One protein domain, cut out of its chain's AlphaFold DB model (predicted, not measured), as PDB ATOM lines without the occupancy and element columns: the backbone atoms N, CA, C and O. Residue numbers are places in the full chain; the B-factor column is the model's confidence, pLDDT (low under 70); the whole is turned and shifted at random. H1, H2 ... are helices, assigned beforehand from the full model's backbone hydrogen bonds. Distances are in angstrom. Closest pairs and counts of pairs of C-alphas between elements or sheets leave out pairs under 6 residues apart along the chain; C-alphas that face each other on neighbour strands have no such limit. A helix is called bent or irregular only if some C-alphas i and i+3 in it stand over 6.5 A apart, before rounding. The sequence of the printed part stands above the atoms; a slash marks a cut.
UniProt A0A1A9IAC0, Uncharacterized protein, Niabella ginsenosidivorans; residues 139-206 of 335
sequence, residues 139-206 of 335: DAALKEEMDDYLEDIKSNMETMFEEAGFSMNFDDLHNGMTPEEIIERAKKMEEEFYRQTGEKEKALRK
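What this domain is: This is residues 139 to 206 of the 335 residues of an uncharacterized protein of Niabella ginsenosidivorans (UniProt A0A1A9IAC0). Two long helices, H1 and H2, lie well separated in one flat layer and point in much the same direction, while the long link between them folds back through the space from the far end of H1 to the near end of H2, so that the backbone draws a flat Z. A very short helix, H3, sits past the far end of H2 with the last printed residues, and no two helices pack against each other. The printed part has 68 residues with three named helices, in the order H1, H2, H3 along the chain, and no named strand; the class is all helix, with 48 residues in the named helices. The whole is loose, with a radius of gyration of the C-alphas of 14.8 A, and its C-alphas span 50 by 28 by 10 A along their three main axes.

Where its parts are: The longest helix is H1, residues 139 to 163, which measures 36.2 A from first to last C-alpha. It begins at C-alpha 139, at (27.151, -32.457, -2.293), and ends at C-alpha 163, at (45.247, -55.805, -23.228). Residues 164 to 178 follow with no named element; on this stretch C-alpha 170 is at (44.500, -41.590, -16.917) and C-alpha 175 at (35.404, -34.381, -12.169). H2, residues 179 to 196, is 26.0 A long from first to last C-alpha and begins at C-alpha 179, at (35.721, -28.765, -22.537). H3 has five residues, 200 to 204, and ends at C-alpha 204, at (55.146, -36.697, -39.046). Neither H1, H2 nor H3 is bent.

How they stand to each other: H1 touches no helix. It is apart from H2, although the two follow each other in the chain: no C-alpha of the one is within 8 A of the other. H1 and H3 are apart as well. The centre of H1 is at (36.787, -44.162, -12.103) and that of H2 at (45.666, -36.435, -26.153). From N to C, the direction of H1 is (0.50, -0.57, -0.65) and that of H2 is (0.65, -0.69, -0.33), so in both x rises while y and z fall. H2 and H3 are near each other, close but not clearly touching, with 2 pairs of C-alphas within 8 A. Their closest C-alphas are those of Tyr 194 and Lys 200, 5.1 A apart, and their centres are 15.8 A apart. In the backbones of H1, H2 and H3, every O i to N i+4 pair is within hydrogen-bond range.

The domain as a whole: The outline is flat. The two C-alphas farthest apart are those of Asp 139 and Arg 205, at 50.0 A, and the first and last printed C-alphas, those of Asp 139 and Lys 206, are 49.3 A apart. The printed part runs from residue 139 to residue 206 and has no cut. The link from H1 to H2 is long, with 15 residues, and its C-alphas lie 4 to 15 A from the mean of all C-alphas; the link from H2 to H3 is tight, with 3 residues. The mean pLDDT of the printed part is 76.5. It is 84 for H1, 78 for H2 and 47 for H3. Ten printed residues are under 70, the model's low-confidence range: residue 179 and residues 198 to 206.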
ATOM      1  N   ASP A 139      26.370 -32.851  -1.109       88.25
ATOM      2  CA  ASP A 139      27.151 -32.457  -2.293       88.25
ATOM      3  C   ASP A 139      28.615 -32.950  -2.233       88.25
ATOM      4  O   ASP A 139      29.233 -33.208  -3.260       88.25
ATOM      5  N   ALA A 140      29.172 -33.125  -1.028       89.44
ATOM      6  CA  ALA A 140      30.519 -33.677  -0.862       89.44
ATOM      7  C   ALA A 140      30.538 -35.208  -0.965       89.44
ATOM      8  O   ALA A 140      31.560 -35.771  -1.340       89.44
ATOM      9  N   ALA A 141      29.449 -35.878  -0.575       87.44
ATOM     10  CA  ALA A 141      29.288 -37.316  -0.766       87.44
ATOM     11  C   ALA A 141      29.086 -37.637  -2.252       87.44
ATOM     12  O   ALA A 141      29.788 -38.484  -2.779       87.44
ATOM     13  N   LEU A 142      28.239 -36.865  -2.939       85.12
ATOM     14  CA  LEU A 142      28.031 -36.977  -4.381       85.12
ATOM     15  C   LEU A 142      29.334 -36.766  -5.161       85.12
ATOM     16  O   LEU A 142      29.626 -37.510  -6.085       85.12
ATOM     17  N   LYS A 143      30.141 -35.767  -4.779       86.06
ATOM     18  CA  LYS A 143      31.444 -35.548  -5.415       86.06
ATOM     19  C   LYS A 143      32.389 -36.745  -5.236       86.06
ATOM     20  O   LYS A 143      33.034 -37.126  -6.198       86.06
ATOM     21  N   GLU A 144      32.462 -37.308  -4.030       86.88
ATOM     22  CA  GLU A 144      33.288 -38.495  -3.755       86.88
ATOM     23  C   GLU A 144      32.821 -39.700  -4.577       86.88
ATOM     24  O   GLU A 144      33.636 -40.317  -5.241       86.88
ATOM     25  N   GLU A 145      31.515 -39.961  -4.628       83.38
ATOM     26  CA  GLU A 145      30.947 -41.042  -5.441       83.38
ATOM     27  C   GLU A 145      31.263 -40.870  -6.934       83.38
ATOM     28  O   GLU A 145      31.616 -41.826  -7.623       83.38
ATOM     29  N   MET A 146      31.186 -39.638  -7.447       79.50
ATOM     30  CA  MET A 146      31.597 -39.348  -8.819       79.50
ATOM     31  C   MET A 146      33.105 -39.542  -9.025       79.50
ATOM     32  O   MET A 146      33.513 -39.934 -10.118       79.50
ATOM     33  N   ASP A 147      33.940 -39.193  -8.042       85.44
ATOM     34  CA  ASP A 147      35.398 -39.353  -8.120       85.44
ATOM     35  C   ASP A 147      35.758 -40.852  -8.130       85.44
ATOM     36  O   ASP A 147      36.537 -41.274  -8.985       85.44
ATOM     37  N   ASP A 148      35.109 -41.662  -7.289       84.94
ATOM     38  CA  ASP A 148      35.246 -43.125  -7.261       84.94
ATOM     39  C   ASP A 148      34.805 -43.755  -8.594       84.94
ATOM     40  O   ASP A 148      35.524 -44.565  -9.180       84.94
ATOM     41  N   TYR A 149      33.657 -43.331  -9.137       77.81
ATOM     42  CA  TYR A 149      33.169 -43.809 -10.435       77.81
ATOM     43  C   TYR A 149      34.116 -43.454 -11.591       77.81
ATOM     44  O   TYR A 149      34.310 -44.252 -12.513       77.81
ATOM     45  N   LEU A 150      34.715 -42.258 -11.565       81.06
ATOM     46  CA  LEU A 150      35.739 -41.895 -12.541       81.06
ATOM     47  C   LEU A 150      36.969 -42.789 -12.419       81.06
ATOM     48  O   LEU A 150      37.515 -43.186 -13.445       81.06
ATOM     49  N   GLU A 151      37.403 -43.101 -11.203       87.31
ATOM     50  CA  GLU A 151      38.561 -43.960 -10.970       87.31
ATOM     51  C   GLU A 151      38.331 -45.380 -11.512       87.31
ATOM     52  O   GLU A 151      39.189 -45.925 -12.209       87.31
ATOM     53  N   ASP A 152      37.127 -45.932 -11.326       81.75
ATOM     54  CA  ASP A 152      36.725 -47.204 -11.935       81.75
ATOM     55  C   ASP A 152      36.772 -47.146 -13.471       81.75
ATOM     56  O   ASP A 152      37.245 -48.080 -14.128       81.75
ATOM     57  N   ILE A 153      36.302 -46.052 -14.085       79.81
ATOM     58  CA  ILE A 153      36.401 -45.862 -15.542       79.81
ATOM     59  C   ILE A 153      37.865 -45.820 -15.983       79.81
ATOM     60  O   ILE A 153      38.214 -46.489 -16.957       79.81
ATOM     61  N   LYS A 154      38.716 -45.055 -15.287       84.12
ATOM     62  CA  LYS A 154      40.148 -44.958 -15.605       84.12
ATOM     63  C   LYS A 154      40.802 -46.332 -15.579       84.12
ATOM     64  O   LYS A 154      41.424 -46.707 -16.567       84.12
ATOM     65  N   SER A 155      40.589 -47.096 -14.508       86.56
ATOM     66  CA  SER A 155      41.168 -48.431 -14.343       86.56
ATOM     67  C   SER A 155      40.704 -49.404 -15.436       86.56
ATOM     68  O   SER A 155      41.512 -50.132 -16.022       86.56
ATOM     69  N   ASN A 156      39.413 -49.376 -15.787       80.88
ATOM     70  CA  ASN A 156      38.876 -50.186 -16.883       80.88
ATOM     71  C   ASN A 156      39.474 -49.791 -18.244       80.88
ATOM     72  O   ASN A 156      39.795 -50.662 -19.055       80.88
ATOM     73  N   MET A 157      39.646 -48.490 -18.504       79.25
ATOM     74  CA  MET A 157      40.292 -48.007 -19.726       79.25
ATOM     75  C   MET A 157      41.766 -48.412 -19.778       79.25
ATOM     76  O   MET A 157      42.205 -48.928 -20.801       79.25
ATOM     77  N   GLU A 158      42.513 -48.225 -18.689       85.75
ATOM     78  CA  GLU A 158      43.900 -48.685 -18.535       85.75
ATOM     79  C   GLU A 158      44.037 -50.163 -18.886       85.75
ATOM     80  O   GLU A 158      44.803 -50.506 -19.783       85.75
ATOM     81  N   THR A 159      43.205 -51.012 -18.280       85.56
ATOM     82  CA  THR A 159      43.183 -52.456 -18.545       85.56
ATOM     83  C   THR A 159      42.923 -52.753 -20.026       85.56
ATOM     84  O   THR A 159      43.645 -53.533 -20.641       85.56
ATOM     85  N   MET A 160      41.934 -52.092 -20.637       78.31
ATOM     86  CA  MET A 160      41.606 -52.278 -22.056       78.31
ATOM     87  C   MET A 160      42.768 -51.881 -22.981       78.31
ATOM     88  O   MET A 160      43.026 -52.551 -23.985       78.31
ATOM     89  N   PHE A 161      43.473 -50.791 -22.665       81.12
ATOM     90  CA  PHE A 161      44.648 -50.380 -23.430       81.12
ATOM     91  C   PHE A 161      45.808 -51.356 -23.233       81.12
ATOM     92  O   PHE A 161      46.429 -51.740 -24.227       81.12
ATOM     93  N   GLU A 162      46.053 -51.813 -22.004       85.75
ATOM     94  CA  GLU A 162      47.101 -52.789 -21.696       85.75
ATOM     95  C   GLU A 162      46.876 -54.117 -22.423       85.75
ATOM     96  O   GLU A 162      47.808 -54.650 -23.030       85.75
ATOM     97  N   GLU A 163      45.637 -54.616 -22.457       80.69
ATOM     98  CA  GLU A 163      45.247 -55.805 -23.228       80.69
ATOM     99  C   GLU A 163      45.489 -55.633 -24.734       80.69
ATOM    100  O   GLU A 163      45.888 -56.576 -25.424       80.69
ATOM    101  N   ALA A 164      45.297 -54.418 -25.254       79.00
ATOM    102  CA  ALA A 164      45.617 -54.065 -26.633       79.00
ATOM    103  C   ALA A 164      47.128 -53.832 -26.873       79.00
ATOM    104  O   ALA A 164      47.534 -53.586 -28.012       79.00
ATOM    105  N   GLY A 165      47.964 -53.945 -25.835       80.69
ATOM    106  CA  GLY A 165      49.417 -53.776 -25.895       80.69
ATOM    107  C   GLY A 165      49.893 -52.326 -25.769       80.69
ATOM    108  O   GLY A 165      51.022 -52.025 -26.163       80.69
ATOM    109  N   PHE A 166      49.054 -51.432 -25.241       81.81
ATOM    110  CA  PHE A 166      49.334 -50.009 -25.046       81.81
ATOM    111  C   PHE A 166      49.273 -49.641 -23.561       81.81
ATOM    112  O   PHE A 166      48.402 -50.094 -22.838       81.81
ATOM    113  N   SER A 167      50.159 -48.770 -23.090       80.56
ATOM    114  CA  SER A 167      50.117 -48.245 -21.721       80.56
ATOM    115  C   SER A 167      49.664 -46.791 -21.753       80.56
ATOM    116  O   SER A 167      50.399 -45.923 -22.212       80.56
ATOM    117  N   MET A 168      48.458 -46.485 -21.290       78.75
ATOM    118  CA  MET A 168      48.021 -45.096 -21.125       78.75
ATOM    119  C   MET A 168      47.707 -44.832 -19.666       78.75
ATOM    120  O   MET A 168      47.021 -45.622 -19.047       78.75
ATOM    121  N   ASN A 169      48.215 -43.723 -19.135       78.88
ATOM    122  CA  ASN A 169      47.889 -43.244 -17.794       78.88
ATOM    123  C   ASN A 169      46.666 -42.331 -17.892       78.88
ATOM    124  O   ASN A 169      46.660 -41.490 -18.797       78.88
ATOM    125  N   PHE A 170      45.684 -42.460 -16.991       81.38
ATOM    126  CA  PHE A 170      44.500 -41.590 -16.917       81.38
ATOM    127  C   PHE A 170      44.377 -40.731 -15.644       81.38
ATOM    128  O   PHE A 170      43.346 -40.076 -15.469       81.38
ATOM    129  N   ASP A 171      45.420 -40.633 -14.817       81.06
ATOM    130  CA  ASP A 171      45.421 -39.945 -13.511       81.06
ATOM    131  C   ASP A 171      44.945 -38.489 -13.587       81.06
ATOM    132  O   ASP A 171      44.217 -38.017 -12.716       81.06
ATOM    133  N   ASP A 172      45.307 -37.791 -14.665       79.50
ATOM    134  CA  ASP A 172      44.973 -36.378 -14.871       79.50
ATOM    135  C   ASP A 172      43.464 -36.121 -15.091       79.50
ATOM    136  O   ASP A 172      43.023 -34.968 -15.042       79.50
ATOM    137  N   LEU A 173      42.661 -37.160 -15.374       79.62
ATOM    138  CA  LEU A 173      41.207 -37.020 -15.509       79.62
ATOM    139  C   LEU A 173      40.565 -36.811 -14.133       79.62
ATOM    140  O   LEU A 173      40.807 -37.563 -13.192       79.62
ATOM    141  N   HIS A 174      39.705 -35.804 -14.020       81.38
ATOM    142  CA  HIS A 174      38.988 -35.509 -12.783       81.38
ATOM    143  C   HIS A 174      37.605 -34.921 -13.065       81.38
ATOM    144  O   HIS A 174      37.331 -34.401 -14.151       81.38
ATOM    145  N   ASN A 175      36.730 -34.972 -12.063       72.75
ATOM    146  CA  ASN A 175      35.404 -34.381 -12.169       72.75
ATOM    147  C   ASN A 175      35.485 -32.856 -12.227       72.75
ATOM    148  O   ASN A 175      36.093 -32.217 -11.369       72.75
ATOM    149  N   GLY A 176      34.802 -32.267 -13.210       73.06
ATOM    150  CA  GLY A 176      34.753 -30.816 -13.396       73.06
ATOM    151  C   GLY A 176      35.749 -30.259 -14.412       73.06
ATOM    152  O   GLY A 176      35.865 -29.037 -14.500       73.06
ATOM    153  N   MET A 177      36.416 -31.117 -15.193       78.00
ATOM    154  CA  MET A 177      37.198 -30.675 -16.349       78.00
ATOM    155  C   MET A 177      36.360 -29.823 -17.306       78.00
ATOM    156  O   MET A 177      35.212 -30.142 -17.637       78.00
ATOM    157  N   THR A 178      36.968 -28.749 -17.787       80.12
ATOM    158  CA  THR A 178      36.415 -27.905 -18.844       80.12
ATOM    159  C   THR A 178      36.492 -28.606 -20.206       80.12
ATOM    160  O   THR A 178      37.346 -29.476 -20.416       80.12
ATOM    161  N   PRO A 179      35.634 -28.235 -21.176       68.50
ATOM    162  CA  PRO A 179      35.721 -28.765 -22.537       68.50
ATOM    163  C   PRO A 179      37.119 -28.611 -23.155       68.50
ATOM    164  O   PRO A 179      37.594 -29.506 -23.852       68.50
ATOM    165  N   GLU A 180      37.798 -27.499 -22.877       76.94
ATOM    166  CA  GLU A 180      39.153 -27.223 -23.343       76.94
ATOM    167  C   GLU A 180      40.181 -28.211 -22.769       76.94
ATOM    168  O   GLU A 180      41.000 -28.742 -23.524       76.94
ATOM    169  N   GLU A 181      40.111 -28.509 -21.468       79.38
ATOM    170  CA  GLU A 181      40.992 -29.480 -20.802       79.38
ATOM    171  C   GLU A 181      40.780 -30.901 -21.336       79.38
ATOM    172  O   GLU A 181      41.752 -31.620 -21.579       79.38
ATOM    173  N   ILE A 182      39.529 -31.286 -21.609       75.38
ATOM    174  CA  ILE A 182      39.199 -32.580 -22.226       75.38
ATOM    175  C   ILE A 182      39.829 -32.682 -23.622       75.38
ATOM    176  O   ILE A 182      40.446 -33.696 -23.956       75.38
ATOM    177  N   ILE A 183      39.720 -31.629 -24.441       73.62
ATOM    178  CA  ILE A 183      40.307 -31.594 -25.791       73.62
ATOM    179  C   ILE A 183      41.836 -31.670 -25.729       73.62
ATOM    180  O   ILE A 183      42.453 -32.391 -26.518       73.62
ATOM    181  N   GLU A 184      42.471 -30.927 -24.822       81.62
ATOM    182  CA  GLU A 184      43.923 -30.980 -24.648       81.62
ATOM    183  C   GLU A 184      44.378 -32.378 -24.214       81.62
ATOM    184  O   GLU A 184      45.356 -32.917 -24.742       81.62
ATOM    185  N   ARG A 185      43.633 -33.004 -23.303       80.62
ATOM    186  CA  ARG A 185      43.924 -34.353 -22.831       80.62
ATOM    187  C   ARG A 185      43.768 -35.394 -23.933       80.62
ATOM    188  O   ARG A 185      44.652 -36.237 -24.078       80.62
ATOM    189  N   ALA A 186      42.711 -35.303 -24.740       76.56
ATOM    190  CA  ALA A 186      42.495 -36.174 -25.893       76.56
ATOM    191  C   ALA A 186      43.669 -36.110 -26.882       76.56
ATOM    192  O   ALA A 186      44.162 -37.151 -27.312       76.56
ATOM    193  N   LYS A 187      44.195 -34.908 -27.153       78.88
ATOM    194  CA  LYS A 187      45.400 -34.734 -27.982       78.88
ATOM    195  C   LYS A 187      46.628 -35.402 -27.366       78.88
ATOM    196  O   LYS A 187      47.364 -36.083 -28.071       78.88
ATOM    197  N   LYS A 188      46.851 -35.251 -26.054       82.38
ATOM    198  CA  LYS A 188      47.971 -35.916 -25.358       82.38
ATOM    199  C   LYS A 188      47.864 -37.445 -25.430       82.38
ATOM    200  O   LYS A 188      48.877 -38.102 -25.648       82.38
ATOM    201  N   MET A 189      46.659 -38.004 -25.285       80.00
ATOM    202  CA  MET A 189      46.416 -39.450 -25.435       80.00
ATOM    203  C   MET A 189      46.704 -39.931 -26.855       80.00
ATOM    204  O   MET A 189      47.419 -40.910 -27.043       80.00
ATOM    205  N   GLU A 190      46.203 -39.210 -27.855       77.12
ATOM    206  CA  GLU A 190      46.465 -39.498 -29.266       77.12
ATOM    207  C   GLU A 190      47.977 -39.479 -29.563       77.12
ATOM    208  O   GLU A 190      48.525 -40.382 -30.195       77.12
ATOM    209  N   GLU A 191      48.690 -38.483 -29.041       81.00
ATOM    210  CA  GLU A 191      50.136 -38.373 -29.184       81.00
ATOM    211  C   GLU A 191      50.931 -39.503 -28.520       81.00
ATOM    212  O   GLU A 191      51.977 -39.895 -29.054       81.00
ATOM    213  N   GLU A 192      50.474 -39.979 -27.363       81.12
ATOM    214  CA  GLU A 192      51.062 -41.093 -26.618       81.12
ATOM    215  C   GLU A 192      50.833 -42.419 -27.350       81.12
ATOM    216  O   GLU A 192      51.773 -43.181 -27.585       81.12
ATOM    217  N   PHE A 193      49.608 -42.633 -27.831       77.50
ATOM    218  CA  PHE A 193      49.247 -43.765 -28.676       77.50
ATOM    219  C   PHE A 193      50.128 -43.834 -29.934       77.50
ATOM    220  O   PHE A 193      50.715 -44.875 -30.251       77.50
ATOM    221  N   TYR A 194      50.326 -42.706 -30.626       76.19
ATOM    222  CA  TYR A 194      51.219 -42.644 -31.788       76.19
ATOM    223  C   TYR A 194      52.698 -42.869 -31.449       76.19
ATOM    224  O   TYR A 194      53.464 -43.332 -32.301       76.19
ATOM    225  N   ARG A 195      53.126 -42.529 -30.227       78.56
ATOM    226  CA  ARG A 195      54.490 -42.788 -29.750       78.56
ATOM    227  C   ARG A 195      54.721 -44.285 -29.545       78.56
ATOM    228  O   ARG A 195      55.751 -44.790 -29.980       78.56
ATOM    229  N   GLN A 196      53.764 -44.983 -28.943       76.94
ATOM    230  CA  GLN A 196      53.877 -46.412 -28.624       76.94
ATOM    231  C   GLN A 196      53.708 -47.325 -29.836       76.94
ATOM    232  O   GLN A 196      54.426 -48.310 -29.972       76.94
ATOM    233  N   THR A 197      52.833 -46.961 -30.771       71.81
ATOM    234  CA  THR A 197      52.686 -47.670 -32.055       71.81
ATOM    235  C   THR A 197      53.887 -47.478 -32.993       71.81
ATOM    236  O   THR A 197      53.972 -48.130 -34.036       71.81
ATOM    237  N   GLY A 198      54.816 -46.562 -32.678       64.50
ATOM    238  CA  GLY A 198      55.909 -46.173 -33.576       64.50
ATOM    239  C   GLY A 198      55.419 -45.482 -34.857       64.50
ATOM    240  O   GLY A 198      56.181 -45.292 -35.808       64.50
ATOM    241  N   GLU A 199      54.142 -45.095 -34.909       58.94
ATOM    242  CA  GLU A 199      53.542 -44.461 -36.076       58.94
ATOM    243  C   GLU A 199      53.828 -42.962 -36.139       58.94
ATOM    244  O   GLU A 199      53.686 -42.381 -37.214       58.94
ATOM    245  N   LYS A 200      54.329 -42.333 -35.063       48.03
ATOM    246  CA  LYS A 200      54.674 -40.898 -35.052       48.03
ATOM    247  C   LYS A 200      55.676 -40.523 -36.158       48.03
ATOM    248  O   LYS A 200      55.469 -39.515 -36.824       48.03
ATOM    249  N   GLU A 201      56.686 -41.346 -36.470       48.09
ATOM    250  CA  GLU A 201      57.610 -41.081 -37.599       48.09
ATOM    251  C   GLU A 201      56.983 -41.325 -38.987       48.09
ATOM    252  O   GLU A 201      57.365 -40.675 -39.967       48.09
ATOM    253  N   LYS A 202      55.980 -42.210 -39.083       46.84
ATOM    254  CA  LYS A 202      55.173 -42.393 -40.302       46.84
ATOM    255  C   LYS A 202      54.123 -41.287 -40.472       46.84
ATOM    256  O   LYS A 202      53.808 -40.960 -41.609       46.84
ATOM    257  N   ALA A 203      53.636 -40.690 -39.384       45.84
ATOM    258  CA  ALA A 203      52.620 -39.635 -39.353       45.84
ATOM    259  C   ALA A 203      53.208 -38.211 -39.457       45.84
ATOM    260  O   ALA A 203      52.597 -37.332 -40.064       45.84
ATOM    261  N   LEU A 204      54.423 -37.977 -38.939       46.00
ATOM    262  CA  LEU A 204      55.146 -36.697 -39.046       46.00
ATOM    263  C   LEU A 204      55.765 -36.480 -40.435       46.00
ATOM    264  O   LEU A 204      55.978 -35.339 -40.852       46.00
ATOM    265  N   ARG A 205      55.990 -37.546 -41.216       45.94
ATOM    266  CA  ARG A 205      56.326 -37.435 -42.644       45.94
ATOM    267  C   ARG A 205      55.063 -37.185 -43.470       45.94
ATOM    268  O   ARG A 205      54.658 -38.024 -44.266       45.94
ATOM    269  N   LYS A 206      54.528 -35.963 -43.327       43.97
ATOM    270  CA  LYS A 206      53.290 -35.442 -43.942       43.97
ATOM    271  C   LYS A 206      52.057 -36.154 -43.384       43.97
ATOM    272  O   LYS A 206      52.056 -37.376 -43.333       43.97
TER     273      LYS A 206